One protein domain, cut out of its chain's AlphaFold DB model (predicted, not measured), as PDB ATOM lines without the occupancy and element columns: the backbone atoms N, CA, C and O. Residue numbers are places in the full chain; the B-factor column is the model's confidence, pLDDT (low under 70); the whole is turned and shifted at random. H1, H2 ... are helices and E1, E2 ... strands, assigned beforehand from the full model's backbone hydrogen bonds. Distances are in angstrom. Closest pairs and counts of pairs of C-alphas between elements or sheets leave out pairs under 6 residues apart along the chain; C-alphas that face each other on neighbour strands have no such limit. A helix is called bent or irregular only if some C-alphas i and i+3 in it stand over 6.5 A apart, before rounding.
ATOM      1  N   THR A 160     161.749 185.483 265.392       92.81
ATOM      2  CA  THR A 160     161.564 185.906 266.774       92.81
ATOM      3  C   THR A 160     161.360 187.419 266.816       92.81
ATOM      4  O   THR A 160     162.134 188.200 266.259       92.81
ATOM      5  N   ALA A 161     160.286 187.861 267.470       92.69
ATOM      6  CA  ALA A 161     160.072 189.279 267.741       92.69
ATOM      7  C   ALA A 161     160.989 189.737 268.883       92.69
ATOM      8  O   ALA A 161     161.052 189.063 269.913       92.69
ATOM      9  N   CYS A 162     161.639 190.891 268.719       93.44
ATOM     10  CA  CYS A 162     162.404 191.522 269.795       93.44
ATOM     11  C   CYS A 162     161.474 191.888 270.962       93.44
ATOM     12  O   CYS A 162     160.343 192.331 270.738       93.44
ATOM     13  N   LYS A 163     161.930 191.697 272.203       93.12
ATOM     14  CA  LYS A 163     161.121 191.898 273.415       93.12
ATOM     15  C   LYS A 163     161.753 192.904 274.371       93.12
ATOM     16  O   LYS A 163     162.965 193.078 274.429       93.12
ATOM     17  N   GLY A 164     160.910 193.537 275.187       91.19
ATOM     18  CA  GLY A 164     161.362 194.451 276.237       91.19
ATOM     19  C   GLY A 164     162.122 195.648 275.666       91.19
ATOM     20  O   GLY A 164     161.551 196.436 274.920       91.19
ATOM     21  N   GLN A 165     163.394 195.783 276.042       89.12
ATOM     22  CA  GLN A 165     164.276 196.877 275.616       89.12
ATOM     23  C   GLN A 165     165.142 196.525 274.396       89.12
ATOM     24  O   GLN A 165     165.982 197.324 273.978       89.12
ATOM     25  N   GLU A 166     164.979 195.330 273.832       90.31
ATOM     26  CA  GLU A 166     165.720 194.919 272.646       90.31
ATOM     27  C   GLU A 166     165.332 195.755 271.426       90.31
ATOM     28  O   GLU A 166     164.155 196.018 271.165       90.31
ATOM     29  N   LYS A 167     166.336 196.111 270.623       86.81
ATOM     30  CA  LYS A 167     166.151 196.758 269.327       86.81
ATOM     31  C   LYS A 167     166.535 195.810 268.190       86.81
ATOM     32  O   LYS A 167     167.564 195.135 268.288       86.81
ATOM     33  N   PRO A 168     165.760 195.773 267.091       90.19
ATOM     34  CA  PRO A 168     166.133 195.020 265.901       90.19
ATOM     35  C   PRO A 168     167.295 195.718 265.183       90.19
ATOM     36  O   PRO A 168     167.122 196.763 264.553       90.19
ATOM     37  N   VAL A 169     168.490 195.131 265.254       93.69
ATOM     38  CA  VAL A 169     169.687 195.643 264.564       93.69
ATOM     39  C   VAL A 169     169.693 195.179 263.109       93.69
ATOM     40  O   VAL A 169     169.939 195.976 262.200       93.69
ATOM     41  N   ILE A 170     169.381 193.897 262.888       92.75
ATOM     42  CA  ILE A 170     169.290 193.262 261.569       92.75
ATOM     43  C   ILE A 170     167.972 192.487 261.481       92.75
ATOM     44  O   ILE A 170     167.687 191.649 262.332       92.75
ATOM     45  N   SER A 171     167.192 192.729 260.428       91.81
ATOM     46  CA  SER A 171     165.994 191.938 260.124       91.81
ATOM     47  C   SER A 171     166.353 190.543 259.615       91.81
ATOM     48  O   SER A 171     167.322 190.386 258.870       91.81
ATOM     49  N   GLY A 172     165.544 189.556 259.987       91.19
ATOM     50  CA  GLY A 172     165.682 188.170 259.565       91.19
ATOM     51  C   GLY A 172     165.563 187.988 258.054       91.19
ATOM     52  O   GLY A 172     164.959 188.788 257.331       91.19
ATOM     53  N   THR A 173     166.140 186.891 257.584       90.62
ATOM     54  CA  THR A 173     166.030 186.402 256.205       90.62
ATOM     55  C   THR A 173     165.647 184.926 256.236       90.62
ATOM     56  O   THR A 173     165.553 184.335 257.303       90.62
ATOM     57  N   ASN A 174     165.492 184.272 255.087       89.50
ATOM     58  CA  ASN A 174     165.189 182.839 255.065       89.50
ATOM     59  C   ASN A 174     166.252 181.957 255.760       89.50
ATOM     60  O   ASN A 174     165.940 180.828 256.127       89.50
ATOM     61  N   TRP A 175     167.480 182.442 255.974       86.81
ATOM     62  CA  TRP A 175     168.577 181.668 256.570       86.81
ATOM     63  C   TRP A 175     169.008 182.114 257.973       86.81
ATOM     64  O   TRP A 175     169.816 181.415 258.577       86.81
ATOM     65  N   HIS A 176     168.484 183.225 258.505       88.25
ATOM     66  CA  HIS A 176     168.769 183.668 259.876       88.25
ATOM     67  C   HIS A 176     167.599 184.442 260.490       88.25
ATOM     68  O   HIS A 176     166.841 185.105 259.779       88.25
ATOM     69  N   ASP A 177     167.500 184.413 261.817       92.00
ATOM     70  CA  ASP A 177     166.461 185.125 262.567       92.00
ATOM     71  C   ASP A 177     166.696 186.647 262.618       92.00
ATOM     72  O   ASP A 177     167.773 187.147 262.283       92.00
ATOM     73  N   ASN A 178     165.706 187.406 263.089       92.69
ATOM     74  CA  ASN A 178     165.917 188.771 263.554       92.69
ATOM     75  C   ASN A 178     167.025 188.806 264.611       92.69
ATOM     76  O   ASN A 178     167.030 188.021 265.556       92.69
ATOM     77  N   ILE A 179     167.933 189.771 264.486       93.38
ATOM     78  CA  ILE A 179     168.952 190.014 265.504       93.38
ATOM     79  C   ILE A 179     168.512 191.187 266.358       93.38
ATOM     80  O   ILE A 179     168.527 192.344 265.928       93.38
ATOM     81  N   CYS A 180     168.121 190.834 267.572       93.38
ATOM     82  CA  CYS A 180     167.647 191.719 268.616       93.38
ATOM     83  C   CYS A 180     168.767 191.921 269.639       93.38
ATOM     84  O   CYS A 180     169.376 190.952 270.089       93.38
ATOM     85  N   VAL A 181     169.072 193.174 269.972       91.88
ATOM     86  CA  VAL A 181     170.182 193.525 270.872       91.88
ATOM     87  C   VAL A 181     169.746 194.661 271.794       91.88
ATOM     88  O   VAL A 181     169.025 195.562 271.363       91.88
ATOM     89  N   THR A 182     170.174 194.640 273.055       93.50
ATOM     90  CA  THR A 182     169.994 195.765 273.992       93.50
ATOM     91  C   THR A 182     171.238 196.656 274.034       93.50
ATOM     92  O   THR A 182     172.337 196.217 273.690       93.50
ATOM     93  N   CYS A 183     171.107 197.904 274.493       92.12
ATOM     94  CA  CYS A 183     172.285 198.756 274.688       92.12
ATOM     95  C   CYS A 183     173.268 198.175 275.717       92.12
ATOM     96  O   CYS A 183     174.475 198.246 275.496       92.12
ATOM     97  N   ASP A 184     172.771 197.488 276.747       92.50
ATOM     98  CA  ASP A 184     173.605 196.777 277.722       92.50
ATOM     99  C   ASP A 184     174.464 195.681 277.075       92.50
ATOM    100  O   ASP A 184     175.612 195.469 277.464       92.50
ATOM    101  N   ASN A 185     173.962 194.984 276.048       92.69
ATOM    102  CA  ASN A 185     174.778 194.010 275.316       92.69
ATOM    103  C   ASN A 185     175.940 194.683 274.575       92.69
ATOM    104  O   ASN A 185     177.045 194.141 274.562       92.69
ATOM    105  N   PHE A 186     175.709 195.851 273.967       92.44
ATOM    106  CA  PHE A 186     176.767 196.591 273.280       92.44
ATOM    107  C   PHE A 186     177.841 197.082 274.249       92.44
ATOM    108  O   PHE A 186     179.021 196.926 273.944       92.44
ATOM    109  N   THR A 187     177.454 197.606 275.414       89.38
ATOM    110  CA  THR A 187     178.409 198.110 276.413       89.38
ATOM    111  C   THR A 187     179.206 196.991 277.079       89.38
ATOM    112  O   THR A 187     180.402 197.145 277.314       89.38
ATOM    113  N   THR A 188     178.576 195.845 277.356       91.81
ATOM    114  CA  THR A 188     179.226 194.729 278.068       91.81
ATOM    115  C   THR A 188     180.049 193.815 277.163       91.81
ATOM    116  O   THR A 188     181.104 193.342 277.579       91.81
ATOM    117  N   GLN A 189     179.588 193.538 275.938       92.62
ATOM    118  CA  GLN A 189     180.213 192.546 275.045       92.62
ATOM    119  C   GLN A 189     180.929 193.169 273.844       92.62
ATOM    120  O   GLN A 189     181.786 192.521 273.234       92.62
ATOM    121  N   GLY A 190     180.559 194.397 273.474       92.81
ATOM    122  CA  GLY A 190     181.005 195.047 272.250       92.81
ATOM    123  C   GLY A 190     180.344 194.486 270.986       92.81
ATOM    124  O   GLY A 190     179.992 193.308 270.876       92.81
ATOM    125  N   TRP A 191     180.233 195.335 269.963       94.19
ATOM    126  CA  TRP A 191     179.712 194.939 268.652       94.19
ATOM    127  C   TRP A 191     180.461 193.762 267.980       94.19
ATOM    128  O   TRP A 191     179.786 192.985 267.296       94.19
ATOM    129  N   PRO A 192     181.791 193.557 268.159       94.75
ATOM    130  CA  PRO A 192     182.499 192.438 267.533       94.75
ATOM    131  C   PRO A 192     181.958 191.080 267.976       94.75
ATOM    132  O   PRO A 192     181.790 190.181 267.157       94.75
ATOM    133  N   THR A 193     181.654 190.931 269.264       93.25
ATOM    134  CA  THR A 193     181.138 189.681 269.834       93.25
ATOM    135  C   THR A 193     179.746 189.371 269.290       93.25
ATOM    136  O   THR A 193     179.460 188.236 268.919       93.25
ATOM    137  N   LEU A 194     178.906 190.400 269.162       93.25
ATOM    138  CA  LEU A 194     177.511 190.266 268.746       93.25
ATOM    139  C   LEU A 194     177.347 189.969 267.248       93.25
ATOM    140  O   LEU A 194     176.399 189.293 266.854       93.25
ATOM    141  N   ILE A 195     178.257 190.456 266.398       94.19
ATOM    142  CA  ILE A 195     178.159 190.256 264.945       94.19
ATOM    143  C   ILE A 195     178.774 188.933 264.468       94.19
ATOM    144  O   ILE A 195     178.383 188.419 263.418       94.19
ATOM    145  N   LYS A 196     179.732 188.364 265.214       93.31
ATOM    146  CA  LYS A 196     180.448 187.134 264.830       93.31
ATOM    147  C   LYS A 196     179.511 185.971 264.457       93.31
ATOM    148  O   LYS A 196     179.720 185.418 263.377       93.31
ATOM    149  N   PRO A 197     178.455 185.634 265.230       89.94
ATOM    150  CA  PRO A 197     177.529 184.554 264.868       89.94
ATOM    151  C   PRO A 197     176.838 184.780 263.517       89.94
ATOM    152  O   PRO A 197     176.815 183.885 262.673       89.94
ATOM    153  N   LEU A 198     176.366 186.007 263.263       90.31
ATOM    154  CA  LEU A 198     175.726 186.372 261.996       90.31
ATOM    155  C   LEU A 198     176.686 186.238 260.810       90.31
ATOM    156  O   LEU A 198     176.288 185.795 259.730       90.31
ATOM    157  N   LEU A 199     177.944 186.653 260.982       91.12
ATOM    158  CA  LEU A 199     178.950 186.487 259.939       91.12
ATOM    159  C   LEU A 199     179.218 185.001 259.702       91.12
ATOM    160  O   LEU A 199     179.196 184.576 258.550       91.12
ATOM    161  N   SER A 200     179.382 184.199 260.755       87.38
ATOM    162  CA  SER A 200     179.592 182.753 260.636       87.38
ATOM    163  C   SER A 200     178.489 182.063 259.823       87.38
ATOM    164  O   SER A 200     178.808 181.289 258.913       87.38
ATOM    165  N   GLU A 201     177.218 182.401 260.065       82.94
ATOM    166  CA  GLU A 201     176.069 181.917 259.282       82.94
ATOM    167  C   GLU A 201     176.084 182.425 257.832       82.94
ATOM    168  O   GLU A 201     175.875 181.655 256.890       82.94
ATOM    169  N   LEU A 202     176.401 183.708 257.618       86.44
ATOM    170  CA  LEU A 202     176.504 184.294 256.279       86.44
ATOM    171  C   LEU A 202     177.582 183.595 255.437       86.44
ATOM    172  O   LEU A 202     177.341 183.266 254.274       86.44
ATOM    173  N   PHE A 203     178.765 183.356 256.006       84.88
ATOM    174  CA  PHE A 203     179.838 182.635 255.322       84.88
ATOM    175  C   PHE A 203     179.475 181.165 255.099       84.88
ATOM    176  O   PHE A 203     179.825 180.618 254.055       84.88
ATOM    177  N   ALA A 204     178.721 180.541 256.010       78.69
ATOM    178  CA  ALA A 204     178.198 179.193 255.803       78.69
ATOM    179  C   ALA A 204     177.227 179.126 254.606       78.69
ATOM    180  O   ALA A 204     177.304 178.194 253.804       78.69
ATOM    181  N   HIS A 205     176.376 180.144 254.424       74.69
ATOM    182  CA  HIS A 205     175.404 180.222 253.325       74.69
ATOM    183  C   HIS A 205     176.060 180.431 251.949       74.69
ATOM    184  O   HIS A 205     175.545 179.988 250.924       74.69
ATOM    185  N   GLN A 206     177.181 181.147 251.873       67.50
ATOM    186  CA  GLN A 206     177.800 181.525 250.591       67.50
ATOM    187  C   GLN A 206     178.731 180.434 250.012       67.50
ATOM    188  O   GLN A 206     179.381 180.634 248.986       67.50
ATOM    189  N   ASN A 207     178.758 179.240 250.614       62.31
ATOM    190  CA  ASN A 207     179.670 178.129 250.311       62.31
ATOM    191  C   ASN A 207     179.375 177.355 249.005       62.31
ATOM    192  O   ASN A 207     179.370 176.125 248.962       62.31
ATOM    193  N   GLY A 208     179.210 178.051 247.879       61.00
ATOM    194  CA  GLY A 208     179.350 177.417 246.565       61.00
ATOM    195  C   GLY A 208     180.798 176.951 246.336       61.00
ATOM    196  O   GLY A 208     181.737 177.659 246.701       61.00
ATOM    197  N   LYS A 209     181.017 175.800 245.672       59.38
ATOM    198  CA  LYS A 209     182.359 175.191 245.457       59.38
ATOM    199  C   LYS A 209     183.445 176.178 244.980       59.38
ATOM    200  O   LYS A 209     184.598 176.066 245.385       59.38
ATOM    201  N   ARG A 210     183.088 177.164 244.142       64.94
ATOM    202  CA  ARG A 210     184.008 178.207 243.633       64.94
ATOM    203  C   ARG A 210     184.357 179.285 244.666       64.94
ATOM    204  O   ARG A 210     185.471 179.801 244.643       64.94
ATOM    205  N   GLN A 211     183.427 179.635 245.555       73.31
ATOM    206  CA  GLN A 211     183.645 180.650 246.590       73.31
ATOM    207  C   GLN A 211     184.469 180.091 247.753       73.31
ATOM    208  O   GLN A 211     185.336 180.793 248.260       73.31
ATOM    209  N   ILE A 212     184.309 178.800 248.077       75.00
ATOM    210  CA  ILE A 212     185.112 178.104 249.099       75.00
ATOM    211  C   ILE A 212     186.614 178.235 248.817       75.00
ATOM    212  O   ILE A 212     187.392 178.500 249.727       75.00
ATOM    213  N   HIS A 213     187.045 178.098 247.558       80.25
ATOM    214  CA  HIS A 213     188.463 178.245 247.214       80.25
ATOM    215  C   HIS A 213     188.984 179.674 247.457       80.25
ATOM    216  O   HIS A 213     190.085 179.851 247.974       80.25
ATOM    217  N   ARG A 214     188.180 180.700 247.140       83.00
ATOM    218  CA  ARG A 214     188.526 182.112 247.394       83.00
ATOM    219  C   ARG A 214     188.566 182.420 248.892       83.00
ATOM    220  O   ARG A 214     189.488 183.087 249.346       83.00
ATOM    221  N   LEU A 215     187.618 181.877 249.655       80.69
ATOM    222  CA  LEU A 215     187.572 181.987 251.112       80.69
ATOM    223  C   LEU A 215     188.762 181.288 251.788       80.69
ATOM    224  O   LEU A 215     189.351 181.848 252.704       80.69
ATOM    225  N   ARG A 216     189.192 180.120 251.294       82.50
ATOM    226  CA  ARG A 216     190.424 179.466 251.770       82.50
ATOM    227  C   ARG A 216     191.663 180.325 251.534       82.50
ATOM    228  O   ARG A 216     192.505 180.425 252.419       82.50
ATOM    229  N   ARG A 217     191.761 180.977 250.371       82.62
ATOM    230  CA  ARG A 217     192.863 181.907 250.072       82.62
ATOM    231  C   ARG A 217     192.877 183.102 251.030       82.62
ATOM    232  O   ARG A 217     193.952 183.536 251.424       82.62
ATOM    233  N   PHE A 218     191.700 183.597 251.423       84.94
ATOM    234  CA  PHE A 218     191.574 184.612 252.470       84.94
ATOM    235  C   PHE A 218     192.100 184.097 253.821       84.94
ATOM    236  O   PHE A 218     192.984 184.727 254.391       84.94
ATOM    237  N   VAL A 219     191.654 182.926 254.290       83.25
ATOM    238  CA  VAL A 219     192.117 182.343 255.570       83.25
ATOM    239  C   VAL A 219     193.639 182.149 255.588       83.25
ATOM    240  O   VAL A 219     194.305 182.512 256.552       83.25
ATOM    241  N   GLN A 220     194.217 181.671 254.484       82.19
ATOM    242  CA  GLN A 220     195.671 181.531 254.339       82.19
ATOM    243  C   GLN A 220     196.412 182.876 254.400       82.19
ATOM    244  O   GLN A 220     197.510 182.938 254.944       82.19
ATOM    245  N   SER A 221     195.825 183.953 253.866       81.81
ATOM    246  CA  SER A 221     196.424 185.295 253.940       81.81
ATOM    247  C   SER A 221     196.430 185.890 255.352       81.81
ATOM    248  O   SER A 221     197.189 186.815 255.616       81.81
ATOM    249  N   GLU A 222     195.643 185.323 256.268       82.25
ATOM    250  CA  GLU A 222     195.596 185.702 257.685       82.25
ATOM    251  C   GLU A 222     196.556 184.866 258.552       82.25
ATOM    252  O   GLU A 222     196.392 184.806 259.768       82.25
ATOM    253  N   ASN A 223     197.554 184.211 257.942       78.38
ATOM    254  CA  ASN A 223     198.520 183.319 258.599       78.38
ATOM    255  C   ASN A 223     197.884 182.124 259.339       78.38
ATOM    256  O   ASN A 223     198.493 181.560 260.249       78.38
ATOM    257  N   MET A 224     196.677 181.707 258.950       75.06
ATOM    258  CA  MET A 224     196.054 180.493 259.481       75.06
ATOM    259  C   MET A 224     196.440 179.254 258.668       75.06
ATOM    260  O   MET A 224     196.711 179.330 257.466       75.06
ATOM    261  N   THR A 225     196.446 178.084 259.318       69.50
ATOM    262  CA  THR A 225     196.742 176.813 258.633       69.50
ATOM    263  C   THR A 225     195.607 176.401 257.687       69.50
ATOM    264  O   THR A 225     194.463 176.828 257.834       69.50
ATOM    265  N   SER A 226     195.908 175.524 256.725       61.00
ATOM    266  CA  SER A 226     194.954 175.045 255.711       61.00
ATOM    267  C   SER A 226     193.766 174.239 256.246       61.00
ATOM    268  O   SER A 226     192.818 174.016 255.493       61.00
ATOM    269  N   GLU A 227     193.825 173.772 257.495       67.38
ATOM    270  CA  GLU A 227     192.717 173.075 258.162       67.38
ATOM    271  C   GLU A 227     191.640 174.032 258.686       67.38
ATOM    272  O   GLU A 227     190.485 173.626 258.801       67.38
ATOM    273  N   HIS A 228     191.985 175.295 258.953       72.94
ATOM    274  CA  HIS A 228     191.054 176.260 259.526       72.94
ATOM    275  C   HIS A 228     190.037 176.765 258.497       72.94
ATOM    276  O   HIS A 228     190.329 176.997 257.319       72.94
ATOM    277  N   THR A 229     188.818 176.972 258.974       81.88
ATOM    278  CA  THR A 229     187.702 177.557 258.237       81.88
ATOM    279  C   THR A 229     187.626 179.070 258.447       81.88
ATOM    280  O   THR A 229     188.260 179.642 259.333       81.88
ATOM    281  N   VAL A 230     186.810 179.750 257.635       85.19
ATOM    282  CA  VAL A 230     186.511 181.177 257.850       85.19
ATOM    283  C   VAL A 230     185.810 181.387 259.194       85.19
ATOM    284  O   VAL A 230     186.017 182.412 259.836       85.19
ATOM    285  N   GLN A 231     185.012 180.415 259.638       85.81
ATOM    286  CA  GLN A 231     184.358 180.420 260.941       85.81
ATOM    287  C   GLN A 231     185.389 180.396 262.079       85.81
ATOM    288  O   GLN A 231     185.263 181.169 263.027       85.81
ATOM    289  N   ASP A 232     186.452 179.594 261.951       87.19
ATOM    290  CA  ASP A 232     187.537 179.555 262.940       87.19
ATOM    291  C   ASP A 232     188.269 180.898 263.032       87.19
ATOM    292  O   ASP A 232     188.539 181.382 264.133       87.19
ATOM    293  N   TRP A 233     188.525 181.538 261.883       90.56
ATOM    294  CA  TRP A 233     189.088 182.890 261.840       90.56
ATOM    295  C   TRP A 233     188.162 183.913 262.511       90.56
ATOM    296  O   TRP A 233     188.605 184.686 263.358       90.56
ATOM    297  N   LEU A 234     186.863 183.903 262.178       90.62
ATOM    298  CA  LEU A 234     185.879 184.843 262.729       90.62
ATOM    299  C   LEU A 234     185.801 184.768 264.250       90.62
ATOM    300  O   LEU A 234     185.712 185.806 264.908       90.62
ATOM    301  N   ASN A 235     185.870 183.563 264.813       87.69
ATOM    302  CA  ASN A 235     185.842 183.369 266.258       87.69
ATOM    303  C   ASN A 235     187.004 184.108 266.946       87.69
ATOM    304  O   ASN A 235     186.794 184.757 267.974       87.69
ATOM    305  N   GLN A 236     188.193 184.109 266.339       88.94
ATOM    306  CA  GLN A 236     189.413 184.706 266.896       88.94
ATOM    307  C   GLN A 236     189.661 186.160 266.457       88.94
ATOM    308  O   GLN A 236     190.486 186.844 267.057       88.94
ATOM    309  N   ALA A 237     188.944 186.655 265.445       92.00
ATOM    310  CA  ALA A 237     189.191 187.967 264.855       92.00
ATOM    311  C   ALA A 237     189.027 189.126 265.857       92.00
ATOM    312  O   ALA A 237     188.048 189.180 266.618       92.00
ATOM    313  N   SER A 238     189.970 190.072 265.813       93.81
ATOM    314  CA  SER A 238     189.920 191.342 266.538       93.81
ATOM    315  C   SER A 238     188.943 192.336 265.898       93.81
ATOM    316  O   SER A 238     188.507 192.172 264.756       93.81
ATOM    317  N   GLU A 239     188.619 193.412 266.617       94.75
ATOM    318  CA  GLU A 239     187.762 194.479 266.088       94.75
ATOM    319  C   GLU A 239     188.330 195.105 264.804       94.75
ATOM    320  O   GLU A 239     187.602 195.324 263.836       94.75
ATOM    321  N   GLU A 240     189.637 195.367 264.773       94.12
ATOM    322  CA  GLU A 240     190.315 195.932 263.605       94.12
ATOM    323  C   GLU A 240     190.292 194.964 262.416       94.12
ATOM    324  O   GLU A 240     190.002 195.357 261.286       94.12
ATOM    325  N   GLN A 241     190.517 193.673 262.672       93.50
ATOM    326  CA  GLN A 241     190.431 192.641 261.641       93.50
ATOM    327  C   GLN A 241     189.024 192.540 261.043       93.50
ATOM    328  O   GLN A 241     188.899 192.405 259.827       93.50
ATOM    329  N   LEU A 242     187.976 192.650 261.868       94.88
ATOM    330  CA  LEU A 242     186.591 192.666 261.396       94.88
ATOM    331  C   LEU A 242     186.287 193.922 260.576       94.88
ATOM    332  O   LEU A 242     185.704 193.802 259.503       94.88
ATOM    333  N   LYS A 243     186.721 195.113 261.013       95.56
ATOM    334  CA  LYS A 243     186.543 196.363 260.243       95.56
ATOM    335  C   LYS A 243     187.201 196.298 258.861       95.56
ATOM    336  O   LYS A 243     186.629 196.799 257.900       95.56
ATOM    337  N   ASN A 244     188.352 195.636 258.758       94.25
ATOM    338  CA  ASN A 244     189.100 195.483 257.507       94.25
ATOM    339  C   ASN A 244     188.641 194.282 256.653       94.25
ATOM    340  O   ASN A 244     189.135 194.085 255.540       94.25
ATOM    341  N   LEU A 245     187.705 193.464 257.144       93.44
ATOM    342  CA  LEU A 245     187.229 192.264 256.451       93.44
ATOM    343  C   LEU A 245     186.632 192.545 255.057       93.44
ATOM    344  O   LEU A 245     186.984 191.808 254.134       93.44
ATOM    345  N   PRO A 246     185.783 193.574 254.842       95.19
ATOM    346  CA  PRO A 246     185.234 193.861 253.513       95.19
ATOM    347  C   PRO A 246     186.315 194.078 252.446       95.19
ATOM    348  O   PRO A 246     186.310 193.424 251.401       95.19
ATOM    349  N   GLU A 247     187.322 194.900 252.750       93.94
ATOM    350  CA  GLU A 247     188.428 195.177 251.831       93.94
ATOM    351  C   GLU A 247     189.213 193.897 251.494       93.94
ATOM    352  O   GLU A 247     189.551 193.629 250.337       93.94
ATOM    353  N   LYS A 248     189.457 193.043 252.493       90.94
ATOM    354  CA  LYS A 248     190.129 191.754 252.277       90.94
ATOM    355  C   LYS A 248     189.311 190.821 251.379       90.94
ATOM    356  O   LYS A 248     189.887 190.146 250.523       90.94
ATOM    357  N   LEU A 249     187.983 190.804 251.517       90.75
ATOM    358  CA  LEU A 249     187.090 190.029 250.649       90.75
ATOM    359  C   LEU A 249     187.112 190.534 249.200       90.75
ATOM    360  O   LEU A 249     187.088 189.730 248.263       90.75
ATOM    361  N   GLU A 250     187.211 191.843 248.985       91.88
ATOM    362  CA  GLU A 250     187.362 192.422 247.645       91.88
ATOM    363  C   GLU A 250     188.658 191.982 246.968       91.88
ATOM    364  O   GLU A 250     188.623 191.556 245.811       91.88
ATOM    365  N   ARG A 251     189.778 191.968 247.704       90.50
ATOM    366  CA  ARG A 251     191.085 191.513 247.190       90.50
ATOM    367  C   ARG A 251     191.076 190.055 246.719       90.50
ATOM    368  O   ARG A 251     191.837 189.695 245.820       90.50
ATOM    369  N   VAL A 252     190.201 189.211 247.273       88.25
ATOM    370  CA  VAL A 252     190.009 187.815 246.831       88.25
ATOM    371  C   VAL A 252     188.847 187.638 245.842       88.25
ATOM    372  O   VAL A 252     188.420 186.510 245.587       88.25
ATOM    373  N   ASN A 253     188.364 188.724 245.229       88.75
ATOM    374  CA  ASN A 253     187.262 188.744 244.263       88.75
ATOM    375  C   ASN A 253     185.931 188.221 244.835       88.75
ATOM    376  O   ASN A 253     185.247 187.406 244.209       88.75
ATOM    377  N   LEU A 254     185.568 188.655 246.041       88.38
ATOM    378  CA  LEU A 254     184.273 188.382 246.667       88.38
ATOM    379  C   LEU A 254     183.489 189.688 246.889       88.38
ATOM    380  O   LEU A 254     182.970 189.924 247.974       88.38
ATOM    381  N   GLN A 255     183.369 190.529 245.853       90.94
ATOM    382  CA  GLN A 255     182.777 191.875 245.942       90.94
ATOM    383  C   GLN A 255     181.353 191.868 246.524       90.94
ATOM    384  O   GLN A 255     181.036 192.626 247.434       90.94
ATOM    385  N   HIS A 256     180.488 190.967 246.053       89.06
ATOM    386  CA  HIS A 256     179.111 190.892 246.552       89.06
ATOM    387  C   HIS A 256     179.034 190.463 248.029       89.06
ATOM    388  O   HIS A 256     178.145 190.898 248.758       89.06
ATOM    389  N   LEU A 257     179.969 189.621 248.481       89.38
ATOM    390  CA  LEU A 257     180.054 189.232 249.887       89.38
ATOM    391  C   LEU A 257     180.629 190.365 250.738       89.38
ATOM    392  O   LEU A 257     180.080 190.629 251.802       89.38
ATOM    393  N   SER A 258     181.658 191.062 250.241       92.62
ATOM    394  CA  SER A 258     182.205 192.277 250.861       92.62
ATOM    395  C   SER A 258     181.094 193.274 251.177       92.62
ATOM    396  O   SER A 258     180.907 193.623 252.338       92.62
ATOM    397  N   LEU A 259     180.266 193.623 250.185       94.19
ATOM    398  CA  LEU A 259     179.164 194.574 250.360       94.19
ATOM    399  C   LEU A 259     178.164 194.133 251.440       94.19
ATOM    400  O   LEU A 259     177.723 194.942 252.256       94.19
ATOM    401  N   LYS A 260     177.814 192.841 251.478       92.25
ATOM    402  CA  LYS A 260     176.913 192.293 252.506       92.25
ATOM    403  C   LYS A 260     177.520 192.362 253.905       92.25
ATOM    404  O   LYS A 260     176.804 192.673 254.858       92.25
ATOM    405  N   VAL A 261     178.806 192.039 254.025       94.12
ATOM    406  CA  VAL A 261     179.550 192.070 255.289       94.12
ATOM    407  C   VAL A 261     179.700 193.511 255.774       94.12
ATOM    408  O   VAL A 261     179.341 193.796 256.913       94.12
ATOM    409  N   ASP A 262     180.128 194.424 254.904       96.25
ATOM    410  CA  ASP A 262     180.298 195.850 255.201       96.25
ATOM    411  C   ASP A 262     179.000 196.490 255.698       96.25
ATOM    412  O   ASP A 262     178.976 197.117 256.755       96.25
ATOM    413  N   HIS A 263     177.887 196.261 254.993       95.50
ATOM    414  CA  HIS A 263     176.585 196.785 255.398       95.50
ATOM    415  C   HIS A 263     176.180 196.305 256.801       95.50
ATOM    416  O   HIS A 263     175.713 197.095 257.623       95.50
ATOM    417  N   LYS A 264     176.385 195.014 257.105       95.06
ATOM    418  CA  LYS A 264     176.081 194.451 258.429       95.06
ATOM    419  C   LYS A 264     177.007 195.033 259.504       95.06
ATOM    420  O   LYS A 264     176.507 195.460 260.539       95.06
ATOM    421  N   ILE A 265     178.314 195.129 259.251       96.38
ATOM    422  CA  ILE A 265     179.286 195.731 260.183       96.38
ATOM    423  C   ILE A 265     178.920 197.184 260.490       96.38
ATOM    424  O   ILE A 265     178.793 197.554 261.657       96.38
ATOM    425  N   LYS A 266     178.682 198.001 259.459       96.06
ATOM    426  CA  LYS A 266     178.305 199.412 259.620       96.06
ATOM    427  C   LYS A 266     177.034 199.574 260.439       96.06
ATOM    428  O   LYS A 266     176.984 200.457 261.293       96.06
ATOM    429  N   ARG A 267     176.041 198.704 260.232       95.12
ATOM    430  CA  ARG A 267     174.795 198.713 261.005       95.12
ATOM    431  C   ARG A 267     175.047 198.461 262.493       95.12
ATOM    432  O   ARG A 267     174.564 199.229 263.315       95.12
ATOM    433  N   PHE A 268     175.847 197.453 262.839       95.19
ATOM    434  CA  PHE A 268     176.210 197.178 264.235       95.19
ATOM    435  C   PHE A 268     177.010 198.318 264.875       95.19
ATOM    436  O   PHE A 268     176.713 198.715 265.996       95.19
ATOM    437  N   ILE A 269     177.992 198.878 264.161       94.38
ATOM    438  CA  ILE A 269     178.790 200.011 264.655       94.38
ATOM    439  C   ILE A 269     177.907 201.245 264.886       94.38
ATOM    440  O   ILE A 269     178.100 201.970 265.860       94.38
ATOM    441  N   GLN A 270     176.951 201.509 263.994       93.56
ATOM    442  CA  GLN A 270     176.024 202.630 264.132       93.56
ATOM    443  C   GLN A 270     175.141 202.481 265.375       93.56
ATOM    444  O   GLN A 270     174.995 203.444 266.126       93.56
ATOM    445  N   GLU A 271     174.579 201.294 265.605       92.12
ATOM    446  CA  GLU A 271     173.738 201.036 266.780       92.12
ATOM    447  C   GLU A 271     174.548 201.075 268.086       92.12
ATOM    448  O   GLU A 271     174.081 201.646 269.068       92.12
ATOM    449  N   ALA A 272     175.793 200.586 268.087       92.25
ATOM    450  CA  ALA A 272     176.687 200.712 269.241       92.25
ATOM    451  C   ALA A 272     176.910 202.187 269.630       92.25
ATOM    452  O   ALA A 272     176.687 202.566 270.776       92.25
ATOM    453  N   LYS A 273     177.230 203.049 268.652       91.69
ATOM    454  CA  LYS A 273     177.396 204.498 268.879       91.69
ATOM    455  C   LYS A 273     176.125 205.172 269.388       91.69
ATOM    456  O   LYS A 273     176.195 206.106 270.182       91.69
ATOM    457  N   TYR A 274     174.962 204.748 268.893       89.75
ATOM    458  CA  TYR A 274     173.684 205.257 269.384       89.75
ATOM    459  C   TYR A 274     173.504 204.930 270.872       89.75
ATOM    460  O   TYR A 274     173.077 205.789 271.639       89.75
ATOM    461  N   CYS A 275     173.841 203.705 271.278       88.25
ATOM    462  CA  CYS A 275     173.741 203.272 272.666       88.25
ATOM    463  C   CYS A 275     174.699 204.029 273.593       88.25
ATOM    464  O   CYS A 275     174.262 204.451 274.660       88.25
ATOM    465  N   ASP A 276     175.937 204.292 273.165       85.00
ATOM    466  CA  ASP A 276     176.896 205.091 273.944       85.00
ATOM    467  C   ASP A 276     176.367 206.511 274.218       85.00
ATOM    468  O   ASP A 276     176.408 206.998 275.346       85.00
ATOM    469  N   ASN A 277     175.783 207.153 273.200       79.06
ATOM    470  CA  ASN A 277     175.217 208.502 273.313       79.06
ATOM    471  C   ASN A 277     173.902 208.562 274.108       79.06
ATOM    472  O   ASN A 277     173.470 209.650 274.468       79.06
ATOM    473  N   SER A 278     173.233 207.428 274.325       67.81
ATOM    474  CA  SER A 278     171.968 207.357 275.069       67.81
ATOM    475  C   SER A 278     172.171 207.121 276.571       67.81
ATOM    476  O   SER A 278     171.187 207.133 277.311       67.81
ATOM    477  N   ILE A 279     173.408 206.836 276.994       59.84
ATOM    478  CA  ILE A 279     173.806 206.597 278.391       59.84
ATOM    479  C   ILE A 279     174.474 207.850 278.999       59.84
ATOM    480  O   ILE A 279     174.533 207.971 280.223       59.84
TER     481      ILE A 279
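This is residues 160 to 279 of the 280 residues of the protein "TNFR-Cys domain-containing protein" of Astyanax mexicanus (UniProt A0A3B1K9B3). Two long helices, H1 and H6, run side by side in opposite ways through the core; a small strand hairpin, E1 and E2, lies over one side of this pair, and four shorter helices, H2 to H5, gather on the other side. H1 is kinked, and H5 folds back along the beginning of H6. The printed part has 120 residues, in the order E1, E2, H1, H2, H3, H4, H5, H6; the sheet, E1 - E2, is antiparallel and the class is mostly helix. The whole is compact, with a radius of gyration of the C-alphas of 15.0 A and spans of 43 by 29 by 23 A.

Find C-alpha 167 at (166.151, 196.758, 269.327), where E1, residues 167 to 170, begins; E2 follows as residues 179 to 181. H1, residues 183 to 205, covers 28.5 A from first to last C-alpha; it is irregular, with a kink of 100 degrees near residue 190 and C-alphas 188 and 191 9.4 A apart. Then come H2, residues 209 to 221, 19.3 A long, H3, residues 230 to 236, H4, residues 239 to 243, and H5, residues 245 to 251. H6, residues 255 to 277, runs 32.9 A to C-alpha 277 at (175.217, 208.502, 273.313).

Look first at the hairpin of E1 and E2, where N 167 and O 181 are 2.8 A apart and N 179 and O 170 are 2.9 A apart, both within hydrogen-bond range. From E1, the C-alphas of Val 169 and Phe 268 of H6 are 6.7 A apart, the closest of the two elements. E2 and H1 are near each other, with 6 pairs of C-alphas within 10 A. H1 and H6 touch at a shallow tilt of 12 degrees, opposite ways; their closest C-alphas, those of Cys 183 and Cys 275, are 5.2 A apart. H5 and H6, a helical hairpin, touch at residues 255 to 262 of H6, closest at the C-alphas of Pro 246 and Ser 258, 4.3 A. With residues 196 to 203, H1 touches H3, closest at the C-alphas of Ser 200 and Gln 231, 5.3 A. H2 touches H3 through residues 215 to 219, closest at the C-alphas of Val 219 and Val 230, 6.2 A. H4 is close to H1 but not clearly touching, with the C-alphas of Pro 192 and Glu 239 5.8 A apart. H2 and H6 are apart. Each O i to N i+4 pair is within hydrogen-bond range in H4, H5 and H6, against 13 of 19 in H1, 7 of 9 in H2 and 2 of 3 in H3.

The two C-alphas farthest apart, those of Lys 209 and Ile 279, stand 46.3 A from each other. The printed part has no cut, and no link is long. Look for pLDDT under 70 at residues 206 to 210, 225 to 227 and 278 to 279; the mean of the printed part is 87.4.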